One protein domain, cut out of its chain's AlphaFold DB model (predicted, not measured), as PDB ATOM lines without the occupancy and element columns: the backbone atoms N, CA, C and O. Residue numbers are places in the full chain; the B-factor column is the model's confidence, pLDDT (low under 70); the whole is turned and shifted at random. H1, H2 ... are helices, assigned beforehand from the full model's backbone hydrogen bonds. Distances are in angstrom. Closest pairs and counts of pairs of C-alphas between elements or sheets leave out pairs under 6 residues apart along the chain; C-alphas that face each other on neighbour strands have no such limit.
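This is residues 46 to 99 of the 103 residues of an uncharacterized protein of Lysobacter sp. Root96 (UniProt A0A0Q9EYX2). Two long helices make an open, flat V: H1 runs out along one arm, a tight link turns the backbone at the closed end, and H2 folds back along the other arm with a gap left between the two. The V is loosely formed, since the arms stay apart along their lengths, and the ends at residues 46 and 99 lie at its open side. The printed part has 54 residues with two named helices, H1 then H2, and no named strand; the class is all helix. The whole is loose, with a radius of gyration of the C-alphas of 14.2 A, and it spans 42 by 25 by 11 A.

H1 covers residues 46 to 72 and measures 38.4 A from first to last C-alpha. It begins at C-alpha 46 (27.957, 5.770, 15.203) and ends at C-alpha 72 (49.292, 23.096, 42.011), with x, y and z each larger at its end. H2 covers residues 78 to 97 and measures 28.9 A, from C-alpha 78 (34.451, 22.536, 44.838) to C-alpha 97 (13.623, 5.422, 34.540), with x, y and z each smaller at its end.

H1 and H2 are apart: no C-alpha of the one is within 8 A of the other. Residues 73 to 77 form the tight link between them. Residues 46 to 61, 70 to 75 and 85 to 99 stand free, with no C-alpha 8 or more apart along the chain within 10 A. In H1 and H2 every O i to N i+4 pair is within hydrogen-bond range.

The C-alphas of Ile 72 and Arg 99, the two farthest apart, are 43.6 A apart. The C-alphas of Trp 46 and Arg 99, the first and last printed, are 27.0 A apart. The printed part has no cut, and it has no long link. The mean pLDDT of the printed part is 76.8; it is under 70 at residues 46, 48, 73 to 77, 79 to 80 and 97 to 99.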
ATOM      1  N   TRP A  46      27.445   4.422  15.000       65.62
ATOM      2  CA  TRP A  46      27.957   5.770  15.203       65.62
ATOM      3  C   TRP A  46      27.595   6.330  16.572       65.62
ATOM      4  O   TRP A  46      28.481   6.868  17.227       65.62
ATOM      5  N   THR A  47      26.368   6.118  17.049       73.94
ATOM      6  CA  THR A  47      25.962   6.483  18.414       73.94
ATOM      7  C   THR A  47      26.818   5.756  19.452       73.94
ATOM      8  O   THR A  47      27.347   6.383  20.368       73.94
ATOM      9  N   TYR A  48      27.055   4.454  19.264       69.62
ATOM     10  CA  TYR A  48      27.934   3.688  20.152       69.62
ATOM     11  C   TYR A  48      29.390   4.188  20.118       69.62
ATOM     12  O   TYR A  48      30.016   4.364  21.161       69.62
ATOM     13  N   ARG A  49      29.932   4.477  18.927       79.12
ATOM     14  CA  ARG A  49      31.290   5.030  18.783       79.12
ATOM     15  C   ARG A  49      31.415   6.421  19.396       79.12
ATOM     16  O   ARG A  49      32.380   6.660  20.110       79.12
ATOM     17  N   LEU A  50      30.454   7.313  19.152       80.88
ATOM     18  CA  LEU A  50      30.414   8.645  19.756       80.88
ATOM     19  C   LEU A  50      30.370   8.534  21.275       80.88
ATOM     20  O   LEU A  50      31.187   9.164  21.937       80.88
ATOM     21  N   ALA A  51      29.502   7.681  21.822       80.88
ATOM     22  CA  ALA A  51      29.432   7.445  23.257       80.88
ATOM     23  C   ALA A  51      30.788   7.007  23.828       80.88
ATOM     24  O   ALA A  51      31.234   7.585  24.813       80.88
ATOM     25  N   ILE A  52      31.485   6.062  23.185       82.94
ATOM     26  CA  ILE A  52      32.820   5.620  23.619       82.94
ATOM     27  C   ILE A  52      33.859   6.736  23.504       82.94
ATOM     28  O   ILE A  52      34.667   6.896  24.415       82.94
ATOM     29  N   TYR A  53      33.859   7.513  22.417       86.12
ATOM     30  CA  TYR A  53      34.795   8.629  22.262       86.12
ATOM     31  C   TYR A  53      34.572   9.707  23.323       86.12
ATOM     32  O   TYR A  53      35.544  10.195  23.898       86.12
ATOM     33  N   PHE A  54      33.316  10.033  23.637       85.75
ATOM     34  CA  PHE A  54      32.989  10.941  24.734       85.75
ATOM     35  C   PHE A  54      33.398  10.354  26.084       85.75
ATOM     36  O   PHE A  54      34.028  11.059  26.863       85.75
ATOM     37  N   LEU A  55      33.120   9.073  26.350       82.62
ATOM     38  CA  LEU A  55      33.487   8.423  27.613       82.62
ATOM     39  C   LEU A  55      35.005   8.391  27.808       82.62
ATOM     40  O   LEU A  55      35.505   8.823  28.844       82.62
ATOM     41  N   GLY A  56      35.739   7.938  26.790       83.75
ATOM     42  CA  GLY A  56      37.196   7.884  26.805       83.75
ATOM     43  C   GLY A  56      37.819   9.274  26.919       83.75
ATOM     44  O   GLY A  56      38.712   9.480  27.739       83.75
ATOM     45  N   GLY A  57      37.304  10.250  26.164       86.88
ATOM     46  CA  GLY A  57      37.733  11.644  26.248       86.88
ATOM     47  C   GLY A  57      37.519  12.232  27.641       86.88
ATOM     48  O   GLY A  57      38.439  12.826  28.200       86.88
ATOM     49  N   MET A  58      36.354  11.999  28.251       84.31
ATOM     50  CA  MET A  58      36.051  12.474  29.604       84.31
ATOM     51  C   MET A  58      36.957  11.828  30.654       84.31
ATOM     52  O   MET A  58      37.418  12.512  31.566       84.31
ATOM     53  N   THR A  59      37.258  10.531  30.523       81.25
ATOM     54  CA  THR A  59      38.205   9.838  31.409       81.25
ATOM     55  C   THR A  59      39.599  10.454  31.324       81.25
ATOM     56  O   THR A  59      40.178  10.792  32.356       81.25
ATOM     57  N   VAL A  60      40.123  10.669  30.113       83.69
ATOM     58  CA  VAL A  60      41.441  11.296  29.920       83.69
ATOM     59  C   VAL A  60      41.453  12.718  30.484       83.69
ATOM     60  O   VAL A  60      42.373  13.084  31.212       83.69
ATOM     61  N   LEU A  61      40.403  13.500  30.228       85.00
ATOM     62  CA  LEU A  61      40.272  14.865  30.737       85.00
ATOM     63  C   LEU A  61      40.214  14.908  32.275       85.00
ATOM     64  O   LEU A  61      40.819  15.781  32.894       85.00
ATOM     65  N   THR A  62      39.549  13.930  32.896       81.25
ATOM     66  CA  THR A  62      39.477  13.781  34.360       81.25
ATOM     67  C   THR A  62      40.849  13.475  34.959       81.25
ATOM     68  O   THR A  62      41.229  14.073  35.965       81.25
ATOM     69  N   ILE A  63      41.621  12.589  34.321       81.25
ATOM     70  CA  ILE A  63      42.988  12.259  34.744       81.25
ATOM     71  C   ILE A  63      43.890  13.494  34.642       81.25
ATOM     72  O   ILE A  63      44.602  13.809  35.593       81.25
ATOM     73  N   ILE A  64      43.826  14.236  33.532       83.12
ATOM     74  CA  ILE A  64      44.609  15.467  33.346       83.12
ATOM     75  C   ILE A  64      44.237  16.508  34.412       83.12
ATOM     76  O   ILE A  64      45.125  17.094  35.028       83.12
ATOM     77  N   GLY A  65      42.943  16.704  34.679       77.88
ATOM     78  CA  GLY A  65      42.476  17.621  35.721       77.88
ATOM     79  C   GLY A  65      43.011  17.260  37.110       77.88
ATOM     80  O   GLY A  65      43.506  18.134  37.822       77.88
ATOM     81  N   LEU A  66      42.987  15.973  37.470       74.19
ATOM     82  CA  LEU A  66      43.551  15.461  38.724       74.19
ATOM     83  C   LEU A  66      45.055  15.726  38.840       74.19
ATOM     84  O   LEU A  66      45.512  16.178  39.888       74.19
ATOM     85  N   VAL A  67      45.814  15.490  37.768       78.69
ATOM     86  CA  VAL A  67      47.266  15.728  37.738       78.69
ATOM     87  C   VAL A  67      47.587  17.216  37.889       78.69
ATOM     88  O   VAL A  67      48.457  17.581  38.674       78.69
ATOM     89  N   VAL A  68      46.859  18.092  37.191       79.44
ATOM     90  CA  VAL A  68      47.056  19.548  37.281       79.44
ATOM     91  C   VAL A  68      46.744  20.064  38.688       79.44
ATOM     92  O   VAL A  68      47.525  20.832  39.246       79.44
ATOM     93  N   ILE A  69      45.644  19.609  39.294       75.06
ATOM     94  CA  ILE A  69      45.261  19.982  40.666       75.06
ATOM     95  C   ILE A  69      46.305  19.492  41.678       75.06
ATOM     96  O   ILE A  69      46.697  20.253  42.564       75.06
ATOM     97  N   ALA A  70      46.802  18.261  41.520       71.56
ATOM     98  CA  ALA A  70      47.842  17.701  42.378       71.56
ATOM     99  C   ALA A  70      49.163  18.488  42.290       71.56
ATOM    100  O   ALA A  70      49.782  18.751  43.317       71.56
ATOM    101  N   CYS A  71      49.569  18.920  41.090       72.19
ATOM    102  CA  CYS A  71      50.787  19.716  40.894       72.19
ATOM    103  C   CYS A  71      50.694  21.137  41.466       72.19
ATOM    104  O   CYS A  71      51.707  21.697  41.872       72.19
ATOM    105  N   ILE A  72      49.499  21.732  41.498       74.81
ATOM    106  CA  ILE A  72      49.292  23.096  42.011       74.81
ATOM    107  C   ILE A  72      49.162  23.106  43.548       74.81
ATOM    108  O   ILE A  72      49.218  24.166  44.168       74.81
ATOM    109  N   GLY A  73      49.011  21.940  44.191       63.22
ATOM    110  CA  GLY A  73      48.855  21.840  45.648       63.22
ATOM    111  C   GLY A  73      47.562  22.483  46.167       63.22
ATOM    112  O   GLY A  73      47.417  22.713  47.366       63.22
ATOM    113  N   ALA A  74      46.622  22.792  45.271       62.25
ATOM    114  CA  ALA A  74      45.336  23.376  45.614       62.25
ATOM    115  C   ALA A  74      44.355  22.278  46.038       62.25
ATOM    116  O   ALA A  74      44.238  21.240  45.384       62.25
ATOM    117  N   HIS A  75      43.610  22.523  47.119       59.66
ATOM    118  CA  HIS A  75      42.479  21.677  47.493       59.66
ATOM    119  C   HIS A  75      41.515  21.552  46.306       59.66
ATOM    120  O   HIS A  75      41.222  22.546  45.638       59.66
ATOM    121  N   ALA A  76      41.049  20.325  46.042       61.72
ATOM    122  CA  ALA A  76      40.200  20.006  44.899       61.72
ATOM    123  C   ALA A  76      39.081  21.055  44.731       61.72
ATOM    124  O   ALA A  76      38.331  21.293  45.685       61.72
ATOM    125  N   PRO A  77      38.955  21.700  43.554       68.44
ATOM    126  CA  PRO A  77      37.990  22.769  43.359       68.44
ATOM    127  C   PRO A  77      36.580  22.248  43.633       68.44
ATOM    128  O   PRO A  77      36.147  21.273  43.015       68.44
ATOM    129  N   GLN A  78      35.833  22.916  44.516       72.25
ATOM    130  CA  GLN A  78      34.451  22.536  44.838       72.25
ATOM    131  C   GLN A  78      33.563  22.465  43.581       72.25
ATOM    132  O   GLN A  78      32.667  21.628  43.501       72.25
ATOM    133  N   GLY A  79      33.865  23.275  42.558       68.88
ATOM    134  CA  GLY A  79      33.198  23.220  41.255       68.88
ATOM    135  C   GLY A  79      33.398  21.896  40.506       68.88
ATOM    136  O   GLY A  79      32.462  21.409  39.879       68.88
ATOM    137  N   LEU A  80      34.570  21.261  40.620       69.88
ATOM    138  CA  LEU A  80      34.834  19.960  39.994       69.88
ATOM    139  C   LEU A  80      33.983  18.858  40.650       69.88
ATOM    140  O   LEU A  80      33.386  18.028  39.965       69.88
ATOM    141  N   VAL A  81      33.867  18.902  41.982       77.25
ATOM    142  CA  VAL A  81      33.016  17.989  42.763       77.25
ATOM    143  C   VAL A  81      31.534  18.208  42.444       77.25
ATOM    144  O   VAL A  81      30.787  17.238  42.298       77.25
ATOM    145  N   ALA A  82      31.107  19.463  42.275       77.81
ATOM    146  CA  ALA A  82      29.734  19.801  41.909       77.81
ATOM    147  C   ALA A  82      29.348  19.253  40.522       77.81
ATOM    148  O   ALA A  82      28.290  18.641  40.377       77.81
ATOM    149  N   ILE A  83      30.225  19.394  39.519       77.06
ATOM    150  CA  ILE A  83      29.993  18.872  38.160       77.06
ATOM    151  C   ILE A  83      29.969  17.336  38.153       77.06
ATOM    152  O   ILE A  83      29.098  16.730  37.522       77.06
ATOM    153  N   GLY A  84      30.885  16.689  38.883       80.56
ATOM    154  CA  GLY A  84      30.898  15.230  39.012       80.56
ATOM    155  C   GLY A  84      29.621  14.699  39.669       80.56
ATOM    156  O   GLY A  84      28.996  13.770  39.157       80.56
ATOM    157  N   SER A  85      29.171  15.350  40.740       82.50
ATOM    158  CA  SER A  85      27.941  14.979  41.451       82.50
ATOM    159  C   SER A  85      26.690  15.172  40.589       82.50
ATOM    160  O   SER A  85      25.817  14.305  40.575       82.50
ATOM    161  N   ALA A  86      26.620  16.259  39.813       82.88
ATOM    162  CA  ALA A  86      25.530  16.496  38.865       82.88
ATOM    163  C   ALA A  86      25.474  15.419  37.769       82.88
ATOM    164  O   ALA A  86      24.395  14.952  37.404       82.88
ATOM    165  N   SER A  87      26.639  14.974  37.292       84.94
ATOM    166  CA  SER A  87      26.756  13.920  36.277       84.94
ATOM    167  C   SER A  87      26.275  12.563  36.811       84.94
ATOM    168  O   SER A  87      25.501  11.875  36.145       84.94
ATOM    169  N   VAL A  88      26.657  12.205  38.045       85.25
ATOM    170  CA  VAL A  88      26.157  10.999  38.734       85.25
ATOM    171  C   VAL A  88      24.649  11.087  38.984       85.25
ATOM    172  O   VAL A  88      23.946  10.102  38.768       85.25
ATOM    173  N   GLY A  89      24.125  12.256  39.365       83.50
ATOM    174  CA  GLY A  89      22.686  12.488  39.514       83.50
ATOM    175  C   GLY A  89      21.906  12.300  38.206       83.50
ATOM    176  O   GLY A  89      20.856  11.661  38.204       83.50
ATOM    177  N   GLY A  90      22.450  12.778  37.082       83.69
ATOM    178  CA  GLY A  90      21.881  12.549  35.751       83.69
ATOM    179  C   GLY A  90      21.845  11.065  35.372       83.69
ATOM    180  O   GLY A  90      20.807  10.565  34.940       83.69
ATOM    181  N   LEU A  91      22.941  10.335  35.607       82.75
ATOM    182  CA  LEU A  91      23.002   8.885  35.382       82.75
ATOM    183  C   LEU A  91      22.036   8.114  36.293       82.75
ATOM    184  O   LEU A  91      21.344   7.211  35.826       82.75
ATOM    185  N   ALA A  92      21.937   8.485  37.572       84.62
ATOM    186  CA  ALA A  92      20.979   7.898  38.506       84.62
ATOM    187  C   ALA A  92      19.526   8.148  38.066       84.62
ATOM    188  O   ALA A  92      18.694   7.247  38.156       84.62
ATOM    189  N   GLY A  93      19.229   9.334  37.525       81.38
ATOM    190  CA  GLY A  93      17.933   9.650  36.924       81.38
ATOM    191  C   GLY A  93      17.594   8.744  35.736       81.38
ATOM    192  O   GLY A  93      16.490   8.202  35.673       81.38
ATOM    193  N   LEU A  94      18.556   8.508  34.836       79.62
ATOM    194  CA  LEU A  94      18.382   7.595  33.699       79.62
ATOM    195  C   LEU A  94      18.177   6.140  34.146       79.62
ATOM    196  O   LEU A  94      17.287   5.464  33.634       79.62
ATOM    197  N   LEU A  95      18.952   5.668  35.128       76.75
ATOM    198  CA  LEU A  95      18.829   4.313  35.683       76.75
ATOM    199  C   LEU A  95      17.508   4.104  36.439       76.75
ATOM    200  O   LEU A  95      16.929   3.021  36.376       76.75
ATOM    201  N   SER A  96      16.999   5.140  37.110       77.25
ATOM    202  CA  SER A  96      15.694   5.111  37.780       77.25
ATOM    203  C   SER A  96      14.542   4.919  36.786       77.25
ATOM    204  O   SER A  96      13.616   4.151  37.046       77.25
ATOM    205  N   SER A  97      14.636   5.532  35.601       61.84
ATOM    206  CA  SER A  97      13.623   5.422  34.540       61.84
ATOM    207  C   SER A  97      13.500   4.006  33.947       61.84
ATOM    208  O   SER A  97      12.459   3.642  33.407       61.84
ATOM    209  N   GLY A  98      14.536   3.168  34.082       59.41
ATOM    210  CA  GLY A  98      14.503   1.761  33.662       59.41
ATOM    211  C   GLY A  98      13.655   0.855  34.564       59.41
ATOM    212  O   GLY A  98      13.304  -0.254  34.165       59.41
ATOM    213  N   ARG A  99      13.284   1.314  35.766       60.53
ATOM    214  CA  ARG A  99      12.385   0.590  36.671       60.53
ATOM    215  C   ARG A  99      10.935   0.953  36.349       60.53
ATOM    216  O   ARG A  99      10.270   1.625  37.133       60.53
TER     217      ARG A  99